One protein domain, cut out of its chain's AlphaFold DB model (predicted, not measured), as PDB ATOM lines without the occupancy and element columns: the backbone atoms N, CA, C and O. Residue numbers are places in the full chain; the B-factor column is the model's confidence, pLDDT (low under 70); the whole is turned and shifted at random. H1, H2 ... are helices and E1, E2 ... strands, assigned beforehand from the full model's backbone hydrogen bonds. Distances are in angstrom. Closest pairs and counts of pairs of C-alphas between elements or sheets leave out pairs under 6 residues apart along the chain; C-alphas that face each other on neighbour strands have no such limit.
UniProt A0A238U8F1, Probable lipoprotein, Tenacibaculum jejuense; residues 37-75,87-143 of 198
ATOM      1  N   ILE A  37     -38.916 -34.497  12.077       48.03
ATOM      2  CA  ILE A  37     -38.979 -33.215  11.375       48.03
ATOM      3  C   ILE A  37     -38.735 -33.465   9.887       48.03
ATOM      4  O   ILE A  37     -37.593 -33.491   9.432       48.03
ATOM      5  N   ASN A  38     -39.808 -33.596   9.115       48.78
ATOM      6  CA  ASN A  38     -39.713 -33.413   7.671       48.78
ATOM      7  C   ASN A  38     -39.586 -31.938   7.345       48.78
ATOM      8  O   ASN A  38     -40.151 -31.111   8.046       48.78
ATOM      9  N   GLU A  39     -38.852 -31.608   6.292       51.03
ATOM     10  CA  GLU A  39     -38.592 -30.228   5.908       51.03
ATOM     11  C   GLU A  39     -38.906 -30.034   4.427       51.03
ATOM     12  O   GLU A  39     -38.245 -30.586   3.550       51.03
ATOM     13  N   TYR A  40     -39.917 -29.206   4.161       58.28
ATOM     14  CA  TYR A  40     -40.217 -28.695   2.827       58.28
ATOM     15  C   TYR A  40     -40.332 -27.187   2.884       58.28
ATOM     16  O   TYR A  40     -41.028 -26.661   3.754       58.28
ATOM     17  N   GLN A  41     -39.680 -26.511   1.943       57.72
ATOM     18  CA  GLN A  41     -39.828 -25.075   1.763       57.72
ATOM     19  C   GLN A  41     -41.057 -24.801   0.897       57.72
ATOM     20  O   GLN A  41     -41.115 -25.230  -0.255       57.72
ATOM     21  N   LEU A  42     -42.037 -24.097   1.451       62.50
ATOM     22  CA  LEU A  42     -43.198 -23.588   0.728       62.50
ATOM     23  C   LEU A  42     -43.066 -22.076   0.572       62.50
ATOM     24  O   LEU A  42     -42.771 -21.395   1.551       62.50
ATOM     25  N   SER A  43     -43.310 -21.551  -0.630       61.00
ATOM     26  CA  SER A  43     -43.438 -20.103  -0.852       61.00
ATOM     27  C   SER A  43     -44.720 -19.553  -0.231       61.00
ATOM     28  O   SER A  43     -44.715 -18.469   0.341       61.00
ATOM     29  N   ASP A  44     -45.796 -20.338  -0.294       69.19
ATOM     30  CA  ASP A  44     -47.135 -19.938   0.118       69.19
ATOM     31  C   ASP A  44     -47.739 -20.969   1.074       69.19
ATOM     32  O   ASP A  44     -47.510 -22.175   0.957       69.19
ATOM     33  N   LEU A  45     -48.516 -20.479   2.035       79.19
ATOM     34  CA  LEU A  45     -49.211 -21.317   3.005       79.19
ATOM     35  C   LEU A  45     -50.582 -21.749   2.478       79.19
ATOM     36  O   LEU A  45     -51.230 -20.974   1.776       79.19
ATOM     37  N   PRO A  46     -51.064 -22.940   2.867       79.56
ATOM     38  CA  PRO A  46     -52.455 -23.322   2.655       79.56
ATOM     39  C   PRO A  46     -53.454 -22.363   3.329       79.56
ATOM     40  O   PRO A  46     -53.177 -21.799   4.388       79.56
ATOM     41  N   ASP A  47     -54.648 -22.233   2.743       79.19
ATOM     42  CA  ASP A  47     -55.697 -21.296   3.189       79.19
ATOM     43  C   ASP A  47     -56.244 -21.586   4.602       79.19
ATOM     44  O   ASP A  47     -56.803 -20.707   5.255       79.19
ATOM     45  N   ASN A  48     -56.114 -22.827   5.072       81.00
ATOM     46  CA  ASN A  48     -56.621 -23.323   6.356       81.00
ATOM     47  C   ASN A  48     -55.604 -23.214   7.506       81.00
ATOM     48  O   ASN A  48     -55.844 -23.756   8.584       81.00
ATOM     49  N   VAL A  49     -54.465 -22.556   7.287       85.56
ATOM     50  CA  VAL A  49     -53.418 -22.407   8.299       85.56
ATOM     51  C   VAL A  49     -53.752 -21.275   9.274       85.56
ATOM     52  O   VAL A  49     -53.970 -20.130   8.881       85.56
ATOM     53  N   GLU A  50     -53.712 -21.578  10.571       83.12
ATOM     54  CA  GLU A  50     -53.939 -20.622  11.659       83.12
ATOM     55  C   GLU A  50     -52.655 -20.396  12.474       83.12
ATOM     56  O   GLU A  50     -51.741 -21.222  12.482       83.12
ATOM     57  N   ASP A  51     -52.559 -19.265  13.176       83.12
ATOM     58  CA  ASP A  51     -51.460 -19.037  14.118       83.12
ATOM     59  C   ASP A  51     -51.586 -20.014  15.299       83.12
ATOM     60  O   ASP A  51     -52.638 -20.101  15.945       83.12
ATOM     61  N   LEU A  52     -50.510 -20.751  15.606       82.38
ATOM     62  CA  LEU A  52     -50.521 -21.722  16.700       82.38
ATOM     63  C   LEU A  52     -50.835 -21.038  18.037       82.38
ATOM     64  O   LEU A  52     -51.487 -21.622  18.903       82.38
ATOM     65  N   LYS A  53     -50.439 -19.773  18.211       81.25
ATOM     66  CA  LYS A  53     -50.761 -18.995  19.411       81.25
ATOM     67  C   LYS A  53     -52.269 -18.834  19.599       81.25
ATOM     68  O   LYS A  53     -52.752 -18.948  20.729       81.25
ATOM     69  N   ASP A  54     -53.002 -18.588  18.519       82.31
ATOM     70  CA  ASP A  54     -54.448 -18.374  18.564       82.31
ATOM     71  C   ASP A  54     -55.192 -19.687  18.831       82.31
ATOM     72  O   ASP A  54     -56.112 -19.721  19.657       82.31
ATOM     73  N   ILE A  55     -54.729 -20.790  18.226       82.88
ATOM     74  CA  ILE A  55     -55.226 -22.145  18.515       82.88
ATOM     75  C   ILE A  55     -55.086 -22.448  20.012       82.88
ATOM     76  O   ILE A  55     -56.055 -22.838  20.668       82.88
ATOM     77  N   ILE A  56     -53.905 -22.204  20.579       79.25
ATOM     78  CA  ILE A  56     -53.611 -22.501  21.984       79.25
ATOM     79  C   ILE A  56     -54.392 -21.596  22.932       79.25
ATOM     80  O   ILE A  56     -54.914 -22.067  23.945       79.25
ATOM     81  N   ALA A  57     -54.539 -20.311  22.605       78.50
ATOM     82  CA  ALA A  57     -55.359 -19.393  23.390       78.50
ATOM     83  C   ALA A  57     -56.831 -19.848  23.451       78.50
ATOM     84  O   ALA A  57     -57.463 -19.769  24.511       78.50
ATOM     85  N   ARG A  58     -57.369 -20.362  22.338       82.75
ATOM     86  CA  ARG A  58     -58.727 -20.920  22.258       82.75
ATOM     87  C   ARG A  58     -58.865 -22.196  23.093       82.75
ATOM     88  O   ARG A  58     -59.762 -22.256  23.932       82.75
ATOM     89  N   GLN A  59     -57.932 -23.141  22.974       76.81
ATOM     90  CA  GLN A  59     -57.933 -24.375  23.775       76.81
ATOM     91  C   GLN A  59     -57.830 -24.102  25.286       76.81
ATOM     92  O   GLN A  59     -58.564 -24.678  26.086       76.81
ATOM     93  N   GLN A  60     -56.963 -23.175  25.708       74.44
ATOM     94  CA  GLN A  60     -56.836 -22.802  27.123       74.44
ATOM     95  C   GLN A  60     -58.133 -22.220  27.688       74.44
ATOM     96  O   GLN A  60     -58.507 -22.519  28.826       74.44
ATOM     97  N   LYS A  61     -58.830 -21.405  26.887       79.81
ATOM     98  CA  LYS A  61     -60.125 -20.828  27.253       79.81
ATOM     99  C   LYS A  61     -61.189 -21.910  27.435       79.81
ATOM    100  O   LYS A  61     -61.936 -21.843  28.409       79.81
ATOM    101  N   GLU A  62     -61.245 -22.893  26.540       79.19
ATOM    102  CA  GLU A  62     -62.188 -24.020  26.615       79.19
ATOM    103  C   GLU A  62     -61.938 -24.903  27.842       79.19
ATOM    104  O   GLU A  62     -62.880 -25.299  28.525       79.19
ATOM    105  N   LEU A  63     -60.671 -25.129  28.188       74.62
ATOM    106  CA  LEU A  63     -60.275 -25.911  29.363       74.62
ATOM    107  C   LEU A  63     -60.373 -25.130  30.687       74.62
ATOM    108  O   LEU A  63     -60.068 -25.672  31.750       74.62
ATOM    109  N   GLY A  64     -60.757 -23.849  30.654       73.62
ATOM    110  CA  GLY A  64     -60.805 -22.990  31.842       73.62
ATOM    111  C   GLY A  64     -59.433 -22.752  32.488       73.62
ATOM    112  O   GLY A  64     -59.348 -22.327  33.645       73.62
ATOM    113  N   ILE A  65     -58.347 -23.018  31.756       67.06
ATOM    114  CA  ILE A  65     -56.977 -22.828  32.224       67.06
ATOM    115  C   ILE A  65     -56.688 -21.331  32.163       67.06
ATOM    116  O   ILE A  65     -56.603 -20.731  31.093       67.06
ATOM    117  N   LYS A  66     -56.534 -20.697  33.332       59.44
ATOM    118  CA  LYS A  66     -56.135 -19.287  33.381       59.44
ATOM    119  C   LYS A  66     -54.744 -19.145  32.752       59.44
ATOM    120  O   LYS A  66     -53.833 -19.863  33.173       59.44
ATOM    121  N   PRO A  67     -54.550 -18.216  31.803       54.12
ATOM    122  CA  PRO A  67     -53.293 -18.071  31.087       54.12
ATOM    123  C   PRO A  67     -52.202 -17.577  32.044       54.12
ATOM    124  O   PRO A  67     -52.005 -16.380  32.222       54.12
ATOM    125  N   LYS A  68     -51.461 -18.503  32.665       52.12
ATOM    126  CA  LYS A  68     -50.143 -18.199  33.251       52.12
ATOM    127  C   LYS A  68     -49.063 -18.050  32.175       52.12
ATOM    128  O   LYS A  68     -47.975 -17.575  32.472       52.12
ATOM    129  N   LEU A  69     -49.391 -18.389  30.925       47.72
ATOM    130  CA  LEU A  69     -48.530 -18.219  29.758       47.72
ATOM    131  C   LEU A  69     -48.078 -16.759  29.601       47.72
ATOM    132  O   LEU A  69     -46.888 -16.486  29.507       47.72
ATOM    133  N   ASN A  70     -49.007 -15.806  29.742       44.59
ATOM    134  CA  ASN A  70     -48.712 -14.371  29.655       44.59
ATOM    135  C   ASN A  70     -47.725 -13.863  30.723       44.59
ATOM    136  O   ASN A  70     -47.207 -12.757  30.583       44.59
ATOM    137  N   GLN A  71     -47.468 -14.637  31.784       43.09
ATOM    138  CA  GLN A  71     -46.545 -14.259  32.852       43.09
ATOM    139  C   GLN A  71     -45.099 -14.703  32.564       43.09
ATOM    140  O   GLN A  71     -44.181 -13.986  32.935       43.09
ATOM    141  N   MET A  72     -44.882 -15.790  31.808       42.03
ATOM    142  CA  MET A  72     -43.553 -16.113  31.245       42.03
ATOM    143  C   MET A  72     -43.226 -15.295  29.988       42.03
ATOM    144  O   MET A  72     -42.061 -15.151  29.638       42.03
ATOM    145  N   PHE A  73     -44.235 -14.735  29.317       46.78
ATOM    146  CA  PHE A  73     -44.056 -13.958  28.087       46.78
ATOM    147  C   PHE A  73     -43.790 -12.461  28.296       46.78
ATOM    148  O   PHE A  73     -43.392 -11.787  27.350       46.78
ATOM    149  N   ASN A  74     -44.015 -11.932  29.505       39.75
ATOM    150  CA  ASN A  74     -43.792 -10.517  29.832       39.75
ATOM    151  C   ASN A  74     -42.524 -10.264  30.661       39.75
ATOM    152  O   ASN A  74     -42.028  -9.140  30.681       39.75
ATOM    153  N   GLU A  75     -41.964 -11.279  31.320       33.56
ATOM    154  CA  GLU A  75     -40.737 -11.138  32.112       33.56
ATOM    155  C   GLU A  75     -39.531 -11.665  31.322       33.56
ATOM    156  O   GLU A  75     -39.013 -12.748  31.569       33.56
ATOM    157  N   ASP A  87     -40.371 -15.133   3.327       63.59
ATOM    158  CA  ASP A  87     -40.308 -15.471   1.896       63.59
ATOM    159  C   ASP A  87     -40.608 -16.959   1.643       63.59
ATOM    160  O   ASP A  87     -40.913 -17.366   0.525       63.59
ATOM    161  N   SER A  88     -40.470 -17.789   2.681       70.06
ATOM    162  CA  SER A  88     -40.812 -19.207   2.641       70.06
ATOM    163  C   SER A  88     -41.060 -19.775   4.039       70.06
ATOM    164  O   SER A  88     -40.682 -19.187   5.057       70.06
ATOM    165  N   PHE A  89     -41.689 -20.944   4.087       75.81
ATOM    166  CA  PHE A  89     -42.028 -21.673   5.301       75.81
ATOM    167  C   PHE A  89     -41.499 -23.097   5.242       75.81
ATOM    168  O   PHE A  89     -41.579 -23.754   4.213       75.81
ATOM    169  N   ARG A  90     -41.026 -23.591   6.381       76.75
ATOM    170  CA  ARG A  90     -40.687 -24.986   6.621       76.75
ATOM    171  C   ARG A  90     -41.922 -25.719   7.127       76.75
ATOM    172  O   ARG A  90     -42.351 -25.450   8.248       76.75
ATOM    173  N   LYS A  91     -42.477 -26.640   6.338       79.31
ATOM    174  CA  LYS A  91     -43.496 -27.590   6.824       79.31
ATOM    175  C   LYS A  91     -42.809 -28.667   7.650       79.31
ATOM    176  O   LYS A  91     -41.875 -29.263   7.128       79.31
ATOM    177  N   ILE A  92     -43.281 -28.911   8.871       76.38
ATOM    178  CA  ILE A  92     -42.810 -29.963   9.777       76.38
ATOM    179  C   ILE A  92     -43.997 -30.754  10.325       76.38
ATOM    180  O   ILE A  92     -45.073 -30.192  10.536       76.38
ATOM    181  N   PHE A  93     -43.790 -32.041  10.595       78.31
ATOM    182  CA  PHE A  93     -44.746 -32.848  11.344       78.31
ATOM    183  C   PHE A  93     -44.238 -33.038  12.767       78.31
ATOM    184  O   PHE A  93     -43.082 -33.378  12.996       78.31
ATOM    185  N   ILE A  94     -45.099 -32.783  13.738       78.81
ATOM    186  CA  ILE A  94     -44.828 -33.031  15.143       78.81
ATOM    187  C   ILE A  94     -45.601 -34.275  15.531       78.81
ATOM    188  O   ILE A  94     -46.824 -34.239  15.608       78.81
ATOM    189  N   VAL A  95     -44.885 -35.357  15.802       80.31
ATOM    190  CA  VAL A  95     -45.454 -36.557  16.410       80.31
ATOM    191  C   VAL A  95     -45.206 -36.476  17.907       80.31
ATOM    192  O   VAL A  95     -44.064 -36.281  18.329       80.31
ATOM    193  N   TYR A  96     -46.256 -36.616  18.712       76.94
ATOM    194  CA  TYR A  96     -46.125 -36.669  20.165       76.94
ATOM    195  C   TYR A  96     -46.702 -37.965  20.759       76.94
ATOM    196  O   TYR A  96     -47.564 -38.598  20.153       76.94
ATOM    197  N   PRO A  97     -46.220 -38.409  21.934       78.88
ATOM    198  CA  PRO A  97     -46.691 -39.630  22.580       78.88
ATOM    199  C   PRO A  97     -48.197 -39.644  22.879       78.88
ATOM    200  O   PRO A  97     -48.795 -38.636  23.261       78.88
ATOM    201  N   LYS A  98     -48.804 -40.832  22.753       79.94
ATOM    202  CA  LYS A  98     -50.249 -41.045  22.967       79.94
ATOM    203  C   LYS A  98     -50.683 -40.866  24.422       79.94
ATOM    204  O   LYS A  98     -51.841 -40.574  24.700       79.94
ATOM    205  N   ASP A  99     -49.758 -41.070  25.349       80.81
ATOM    206  CA  ASP A  99     -49.959 -40.948  26.789       80.81
ATOM    207  C   ASP A  99     -49.764 -39.513  27.306       80.81
ATOM    208  O   ASP A  99     -49.962 -39.264  28.497       80.81
ATOM    209  N   TRP A 100     -49.425 -38.556  26.432       81.50
ATOM    210  CA  TRP A 100     -49.309 -37.156  26.825       81.50
ATOM    211  C   TRP A 100     -50.626 -36.602  27.344       81.50
ATOM    212  O   TRP A 100     -51.667 -36.631  26.684       81.50
ATOM    213  N   THR A 101     -50.553 -36.006  28.529       80.69
ATOM    214  CA  THR A 101     -51.656 -35.202  29.037       80.69
ATOM    215  C   THR A 101     -51.691 -33.856  28.304       80.69
ATOM    216  O   THR A 101     -50.663 -33.394  27.798       80.69
ATOM    217  N   PRO A 102     -52.829 -33.137  28.318       75.94
ATOM    218  CA  PRO A 102     -52.882 -31.778  27.778       75.94
ATOM    219  C   PRO A 102     -51.802 -30.849  28.357       75.94
ATOM    220  O   PRO A 102     -51.313 -29.953  27.676       75.94
ATOM    221  N   ILE A 103     -51.388 -31.065  29.612       73.44
ATOM    222  CA  ILE A 103     -50.340 -30.271  30.270       73.44
ATOM    223  C   ILE A 103     -48.965 -30.534  29.643       73.44
ATOM    224  O   ILE A 103     -48.196 -29.586  29.470       73.44
ATOM    225  N   ASP A 104     -48.655 -31.787  29.307       77.44
ATOM    226  CA  ASP A 104     -47.382 -32.163  28.682       77.44
ATOM    227  C   ASP A 104     -47.272 -31.550  27.289       77.44
ATOM    228  O   ASP A 104     -46.288 -30.878  26.976       77.44
ATOM    229  N   TYR A 105     -48.359 -31.642  26.523       77.56
ATOM    230  CA  TYR A 105     -48.497 -30.984  25.232       77.56
ATOM    231  C   TYR A 105     -48.311 -29.455  25.324       77.56
ATOM    232  O   TYR A 105     -47.509 -28.874  24.589       77.56
ATOM    233  N   PHE A 106     -48.946 -28.776  26.290       76.12
ATOM    234  CA  PHE A 106     -48.749 -27.330  26.465       76.12
ATOM    235  C   PHE A 106     -47.307 -26.958  26.841       76.12
ATOM    236  O   PHE A 106     -46.810 -25.922  26.392       76.12
ATOM    237  N   ARG A 107     -46.620 -27.769  27.656       74.69
ATOM    238  CA  ARG A 107     -45.199 -27.551  27.996       74.69
ATOM    239  C   ARG A 107     -44.292 -27.730  26.784       74.69
ATOM    240  O   ARG A 107     -43.358 -26.946  26.595       74.69
ATOM    241  N   PHE A 108     -44.580 -28.732  25.960       82.06
ATOM    242  CA  PHE A 108     -43.882 -28.936  24.700       82.06
ATOM    243  C   PHE A 108     -44.021 -27.702  23.800       82.06
ATOM    244  O   PHE A 108     -43.014 -27.131  23.382       82.06
ATOM    245  N   ILE A 109     -45.239 -27.189  23.610       77.75
ATOM    246  CA  ILE A 109     -45.473 -25.994  22.786       77.75
ATOM    247  C   ILE A 109     -44.763 -24.755  23.329       77.75
ATOM    248  O   ILE A 109     -44.168 -24.007  22.556       77.75
ATOM    249  N   GLN A 110     -44.765 -24.539  24.646       72.81
ATOM    250  CA  GLN A 110     -43.992 -23.449  25.258       72.81
ATOM    251  C   GLN A 110     -42.507 -23.534  24.895       72.81
ATOM    252  O   GLN A 110     -41.898 -22.529  24.528       72.81
ATOM    253  N   THR A 111     -41.939 -24.738  24.970       74.62
ATOM    254  CA  THR A 111     -40.543 -24.998  24.600       74.62
ATOM    255  C   THR A 111     -40.306 -24.693  23.120       74.62
ATOM    256  O   THR A 111     -39.301 -24.077  22.764       74.62
ATOM    257  N   MET A 112     -41.256 -25.050  22.254       75.88
ATOM    258  CA  MET A 112     -41.158 -24.783  20.821       75.88
ATOM    259  C   MET A 112     -41.276 -23.294  20.488       75.88
ATOM    260  O   MET A 112     -40.489 -22.804  19.683       75.88
ATOM    261  N   PHE A 113     -42.156 -22.541  21.151       72.94
ATOM    262  CA  PHE A 113     -42.202 -21.082  21.004       72.94
ATOM    263  C   PHE A 113     -40.924 -20.404  21.501       72.94
ATOM    264  O   PHE A 113     -40.469 -19.443  20.886       72.94
ATOM    265  N   ALA A 114     -40.297 -20.912  22.566       66.12
ATOM    266  CA  ALA A 114     -38.995 -20.410  23.001       66.12
ATOM    267  C   ALA A 114     -37.889 -20.681  21.963       66.12
ATOM    268  O   ALA A 114     -36.962 -19.884  21.831       66.12
ATOM    269  N   LYS A 115     -37.992 -21.788  21.215       69.56
ATOM    270  CA  LYS A 115     -37.007 -22.208  20.208       69.56
ATOM    271  C   LYS A 115     -37.183 -21.516  18.852       69.56
ATOM    272  O   LYS A 115     -36.193 -21.097  18.261       69.56
ATOM    273  N   TYR A 116     -38.415 -21.414  18.356       69.75
ATOM    274  CA  TYR A 116     -38.728 -20.937  17.001       69.75
ATOM    275  C   TYR A 116     -39.407 -19.558  16.967       69.75
ATOM    276  O   TYR A 116     -39.585 -18.982  15.896       69.75
ATOM    277  N   GLY A 117     -39.765 -18.997  18.125       66.62
ATOM    278  CA  GLY A 117     -40.508 -17.742  18.231       66.62
ATOM    279  C   GLY A 117     -42.011 -17.898  17.968       66.62
ATOM    280  O   GLY A 117     -42.519 -18.996  17.762       66.62
ATOM    281  N   TYR A 118     -42.737 -16.776  17.966       62.31
ATOM    282  CA  TYR A 118     -44.206 -16.727  17.832       62.31
ATOM    283  C   TYR A 118     -44.711 -16.740  16.379       62.31
ATOM    284  O   TYR A 118     -45.830 -16.321  16.125       62.31
ATOM    285  N   GLY A 119     -43.887 -17.169  15.420       72.69
ATOM    286  CA  GLY A 119     -44.263 -17.230  14.002       72.69
ATOM    287  C   GLY A 119     -44.795 -18.592  13.551       72.69
ATOM    288  O   GLY A 119     -45.026 -18.770  12.358       72.69
ATOM    289  N   ILE A 120     -44.926 -19.561  14.466       81.88
ATOM    290  CA  ILE A 120     -45.356 -20.922  14.132       81.88
ATOM    291  C   ILE A 120     -46.831 -20.894  13.753       81.88
ATOM    292  O   ILE A 120     -47.683 -20.484  14.541       81.88
ATOM    293  N   LYS A 121     -47.130 -21.390  12.559       87.06
ATOM    294  CA  LYS A 121     -48.504 -21.596  12.118       87.06
ATOM    295  C   LYS A 121     -48.811 -23.082  12.063       87.06
ATOM    296  O   LYS A 121     -47.906 -23.881  11.849       87.06
ATOM    297  N   SER A 122     -50.066 -23.455  12.254       87.19
ATOM    298  CA  SER A 122     -50.493 -24.849  12.254       87.19
ATOM    299  C   SER A 122     -51.654 -25.051  11.299       87.19
ATOM    300  O   SER A 122     -52.583 -24.244  11.246       87.19
ATOM    301  N   GLU A 123     -51.602 -26.155  10.569       85.81
ATOM    302  CA  GLU A 123     -52.747 -26.683   9.835       85.81
ATOM    303  C   GLU A 123     -53.517 -27.649  10.751       85.81
ATOM    304  O   GLU A 123     -52.895 -28.530  11.357       85.81
ATOM    305  N   PRO A 124     -54.850 -27.513  10.871       78.44
ATOM    306  CA  PRO A 124     -55.678 -28.539  11.485       78.44
ATOM    307  C   PRO A 124     -55.585 -29.818  10.652       78.44
ATOM    308  O   PRO A 124     -55.889 -29.805   9.460       78.44
ATOM    309  N   ASN A 125     -55.195 -30.924  11.275       78.50
ATOM    310  CA  ASN A 125     -55.204 -32.234  10.639       78.50
ATOM    311  C   ASN A 125     -56.152 -33.185  11.391       78.50
ATOM    312  O   ASN A 125     -56.636 -32.873  12.480       78.50
ATOM    313  N   ASN A 126     -56.449 -34.331  10.779       76.94
ATOM    314  CA  ASN A 126     -57.356 -35.335  11.341       76.94
ATOM    315  C   ASN A 126     -56.609 -36.475  12.055       76.94
ATOM    316  O   ASN A 126     -57.223 -37.491  12.376       76.94
ATOM    317  N   CYS A 127     -55.296 -36.347  12.248       77.69
ATOM    318  CA  CYS A 127     -54.475 -37.409  12.809       77.69
ATOM    319  C   CYS A 127     -54.290 -37.197  14.307       77.69
ATOM    320  O   CYS A 127     -53.718 -36.200  14.743       77.69
ATOM    321  N   ASP A 128     -54.730 -38.173  15.097       74.81
ATOM    322  CA  ASP A 128     -54.492 -38.152  16.535       74.81
ATOM    323  C   ASP A 128     -52.983 -38.139  16.815       74.81
ATOM    324  O   ASP A 128     -52.226 -38.951  16.278       74.81
ATOM    325  N   HIS A 129     -52.556 -37.234  17.692       76.06
ATOM    326  CA  HIS A 129     -51.169 -37.093  18.146       76.06
ATOM    327  C   HIS A 129     -50.135 -36.685  17.083       76.06
ATOM    328  O   HIS A 129     -48.927 -36.809  17.311       76.06
ATOM    329  N   ILE A 130     -50.590 -36.172  15.938       79.62
ATOM    330  CA  ILE A 130     -49.720 -35.608  14.907       79.62
ATOM    331  C   ILE A 130     -50.173 -34.185  14.622       79.62
ATOM    332  O   ILE A 130     -51.351 -33.937  14.419       79.62
ATOM    333  N   GLU A 131     -49.248 -33.239  14.542       81.44
ATOM    334  CA  GLU A 131     -49.533 -31.865  14.129       81.44
ATOM    335  C   GLU A 131     -48.690 -31.437  12.945       81.44
ATOM    336  O   GLU A 131     -47.533 -31.825  12.817       81.44
ATOM    337  N   THR A 132     -49.274 -30.613  12.083       84.69
ATOM    338  CA  THR A 132     -48.585 -30.052  10.925       84.69
ATOM    339  C   THR A 132     -48.281 -28.594  11.206       84.69
ATOM    340  O   THR A 132     -49.194 -27.768  11.256       84.69
ATOM    341  N   TRP A 133     -47.006 -28.260  11.382       85.75
ATOM    342  CA  TRP A 133     -46.576 -26.890  11.639       85.75
ATOM    343  C   TRP A 133     -45.832 -26.302  10.444       85.75
ATOM    344  O   TRP A 133     -45.148 -26.997   9.697       85.75
ATOM    345  N   TYR A 134     -45.930 -24.985  10.308       82.44
ATOM    346  CA  TYR A 134     -45.227 -24.171   9.335       82.44
ATOM    347  C   TYR A 134     -44.385 -23.149  10.084       82.44
ATOM    348  O   TYR A 134     -44.911 -22.259  10.757       82.44
ATOM    349  N   ILE A 135     -43.067 -23.287   9.973       81.69
ATOM    350  CA  ILE A 135     -42.105 -22.399  10.620       81.69
ATOM    351  C   ILE A 135     -41.537 -21.449   9.563       81.69
ATOM    352  O   ILE A 135     -40.993 -21.926   8.569       81.69
ATOM    353  N   PRO A 136     -41.635 -20.123   9.731       75.19
ATOM    354  CA  PRO A 136     -41.104 -19.177   8.758       75.19
ATOM    355  C   PRO A 136     -39.582 -19.323   8.640       75.19
ATOM    356  O   PRO A 136     -38.867 -19.272   9.642       75.19
ATOM    357  N   ILE A 137     -39.084 -19.475   7.413       70.75
ATOM    358  CA  ILE A 137     -37.650 -19.504   7.119       70.75
ATOM    359  C   ILE A 137     -37.207 -18.069   6.869       70.75
ATOM    360  O   ILE A 137     -37.643 -17.404   5.928       70.75
ATOM    361  N   GLN A 138     -36.313 -17.577   7.720       63.75
ATOM    362  CA  GLN A 138     -35.666 -16.294   7.496       63.75
ATOM    363  C   GLN A 138     -34.385 -16.524   6.703       63.75
ATOM    364  O   GLN A 138     -33.439 -17.110   7.223       63.75
ATOM    365  N   SER A 139     -34.287 -15.945   5.505       50.53
ATOM    366  CA  SER A 139     -33.053 -15.950   4.701       50.53
ATOM    367  C   SER A 139     -31.810 -15.438   5.468       50.53
ATOM    368  O   SER A 139     -30.679 -15.722   5.077       50.53
ATOM    369  N   ARG A 140     -31.985 -14.709   6.585       41.16
ATOM    370  CA  ARG A 140     -30.887 -14.123   7.376       41.16
ATOM    371  C   ARG A 140     -30.650 -14.732   8.764       41.16
ATOM    372  O   ARG A 140     -29.672 -14.344   9.397       41.16
ATOM    373  N   PHE A 141     -31.499 -15.642   9.246       42.66
ATOM    374  CA  PHE A 141     -31.436 -16.131  10.634       42.66
ATOM    375  C   PHE A 141     -31.841 -17.601  10.790       42.66
ATOM    376  O   PHE A 141     -32.452 -17.966  11.791       42.66
ATOM    377  N   ASP A 142     -31.492 -18.463   9.836       43.00
ATOM    378  CA  ASP A 142     -31.581 -19.905  10.079       43.00
ATOM    379  C   ASP A 142     -30.566 -20.312  11.171       43.00
ATOM    380  O   ASP A 142     -29.359 -20.115  10.985       43.00
ATOM    381  N   PRO A 143     -30.986 -20.904  12.306       41.31
ATOM    382  CA  PRO A 143     -30.061 -21.395  13.328       41.31
ATOM    383  C   PRO A 143     -29.401 -22.729  12.940       41.31
ATOM    384  O   PRO A 143     -28.523 -23.205  13.655       41.31
TER     385      PRO A 143
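What this domain is: This is residues 37 to 75 and 87 to 143 of the 198 residues of the protein "Probable lipoprotein" of Tenacibaculum jejuense (UniProt A0A238U8F1). A strongly twisted sheet of four antiparallel strands, with the two long strands E2 and E4 side by side in its middle and the short E1 and E3 at its edges, stands next to a pair of helices, H1 and H3. The two helices lie side by side and run roughly opposite ways; H1 only grazes the sheet with its first residues, H3 comes close to it near its last residue, and the four-residue H2 lies off to the far side of the helices from the sheet. The printed part has 96 residues, with three named helices and four named strands in the order E1, H1, H2, E2, H3, E3, E4, and the sheet's order is E1, E2, E4, E3. The class is mixed, helices and strands. The whole is compact, with a radius of gyration of the C-alphas of 13.9 A, and its C-alphas span 37 by 34 by 23 A.

How they stand to each other: In the sheet the inner strands are E2, residues 88 to 95, and E4, residues 130 to 137; they are antiparallel, at 154 degrees between their directions. N 90 and O 135 are 2.7 A apart, and N 133 and O 92 are 2.9 A apart, both within hydrogen-bond range. The edge strand E1, residues 40 to 42, is antiparallel to E2 at 136 degrees, with N 42 and O 89 within hydrogen-bond range at 2.8 A. The other edge strand, E3, residues 121 to 123, is antiparallel to E4 at 142 degrees, with N 134 and O 121 within hydrogen-bond range at 2.7 A; E3 and E4 form a hairpin. Residues 50 to 51 make a short antiparallel pairing with residues 121 to 122 of E3. H1, residues 52 to 62, only grazes the sheet with its residues 52 to 55; its closest C-alphas to E3 are those of Leu 52 and Lys 121, 5.0 A apart. H3, residues 102 to 116, is not on the sheet; its closest C-alphas to E4 are those of Tyr 116 and Ile 135, 7.4 A apart. H1 and H3 are near each other, with 10 pairs of C-alphas within 10 A. E2, H3 and E3 form a split strand-helix-strand unit, two strands running the same way with a helix between them in the chain and E4 between them in the sheet; its crossover is right-handed. H2, residues 69 to 72, is not on the sheet and is only just apart from H3, their closest C-alphas being 8.3 A apart. In H1 and H3 every O i to N i+4 pair is within hydrogen-bond range, while H2 is too short for such a pair.

Where its parts are: E2 measures 22.6 A from first to last C-alpha and begins with C-alpha 88 at (-40.812, -19.207, 2.641). E4 measures 21.6 A and ends with C-alpha 137 at (-37.650, -19.504, 7.119). E1 measures 6.3 A and E3 7.0 A. H3 is the longest helix, 20.8 A, and begins with C-alpha 102 at (-52.882, -31.778, 27.778). H1 measures 15.5 A and H2 5.6 A.

The domain as a whole: The C-alphas farthest apart are those of Gly 64 and Arg 140, at 39.7 A. Residues 76 to 86 are cut out, and C-alphas 75 and 87 are 30.5 A apart across this cut, which lies in the link from H2 to E2. Of the links that are printed whole, H3 to E3 is tight and the others are short. The mean pLDDT of the printed part is 70.7; residues 37 to 44, 65 to 75, 87, 114 to 118 and 138 to 143 of this predicted model are under 70.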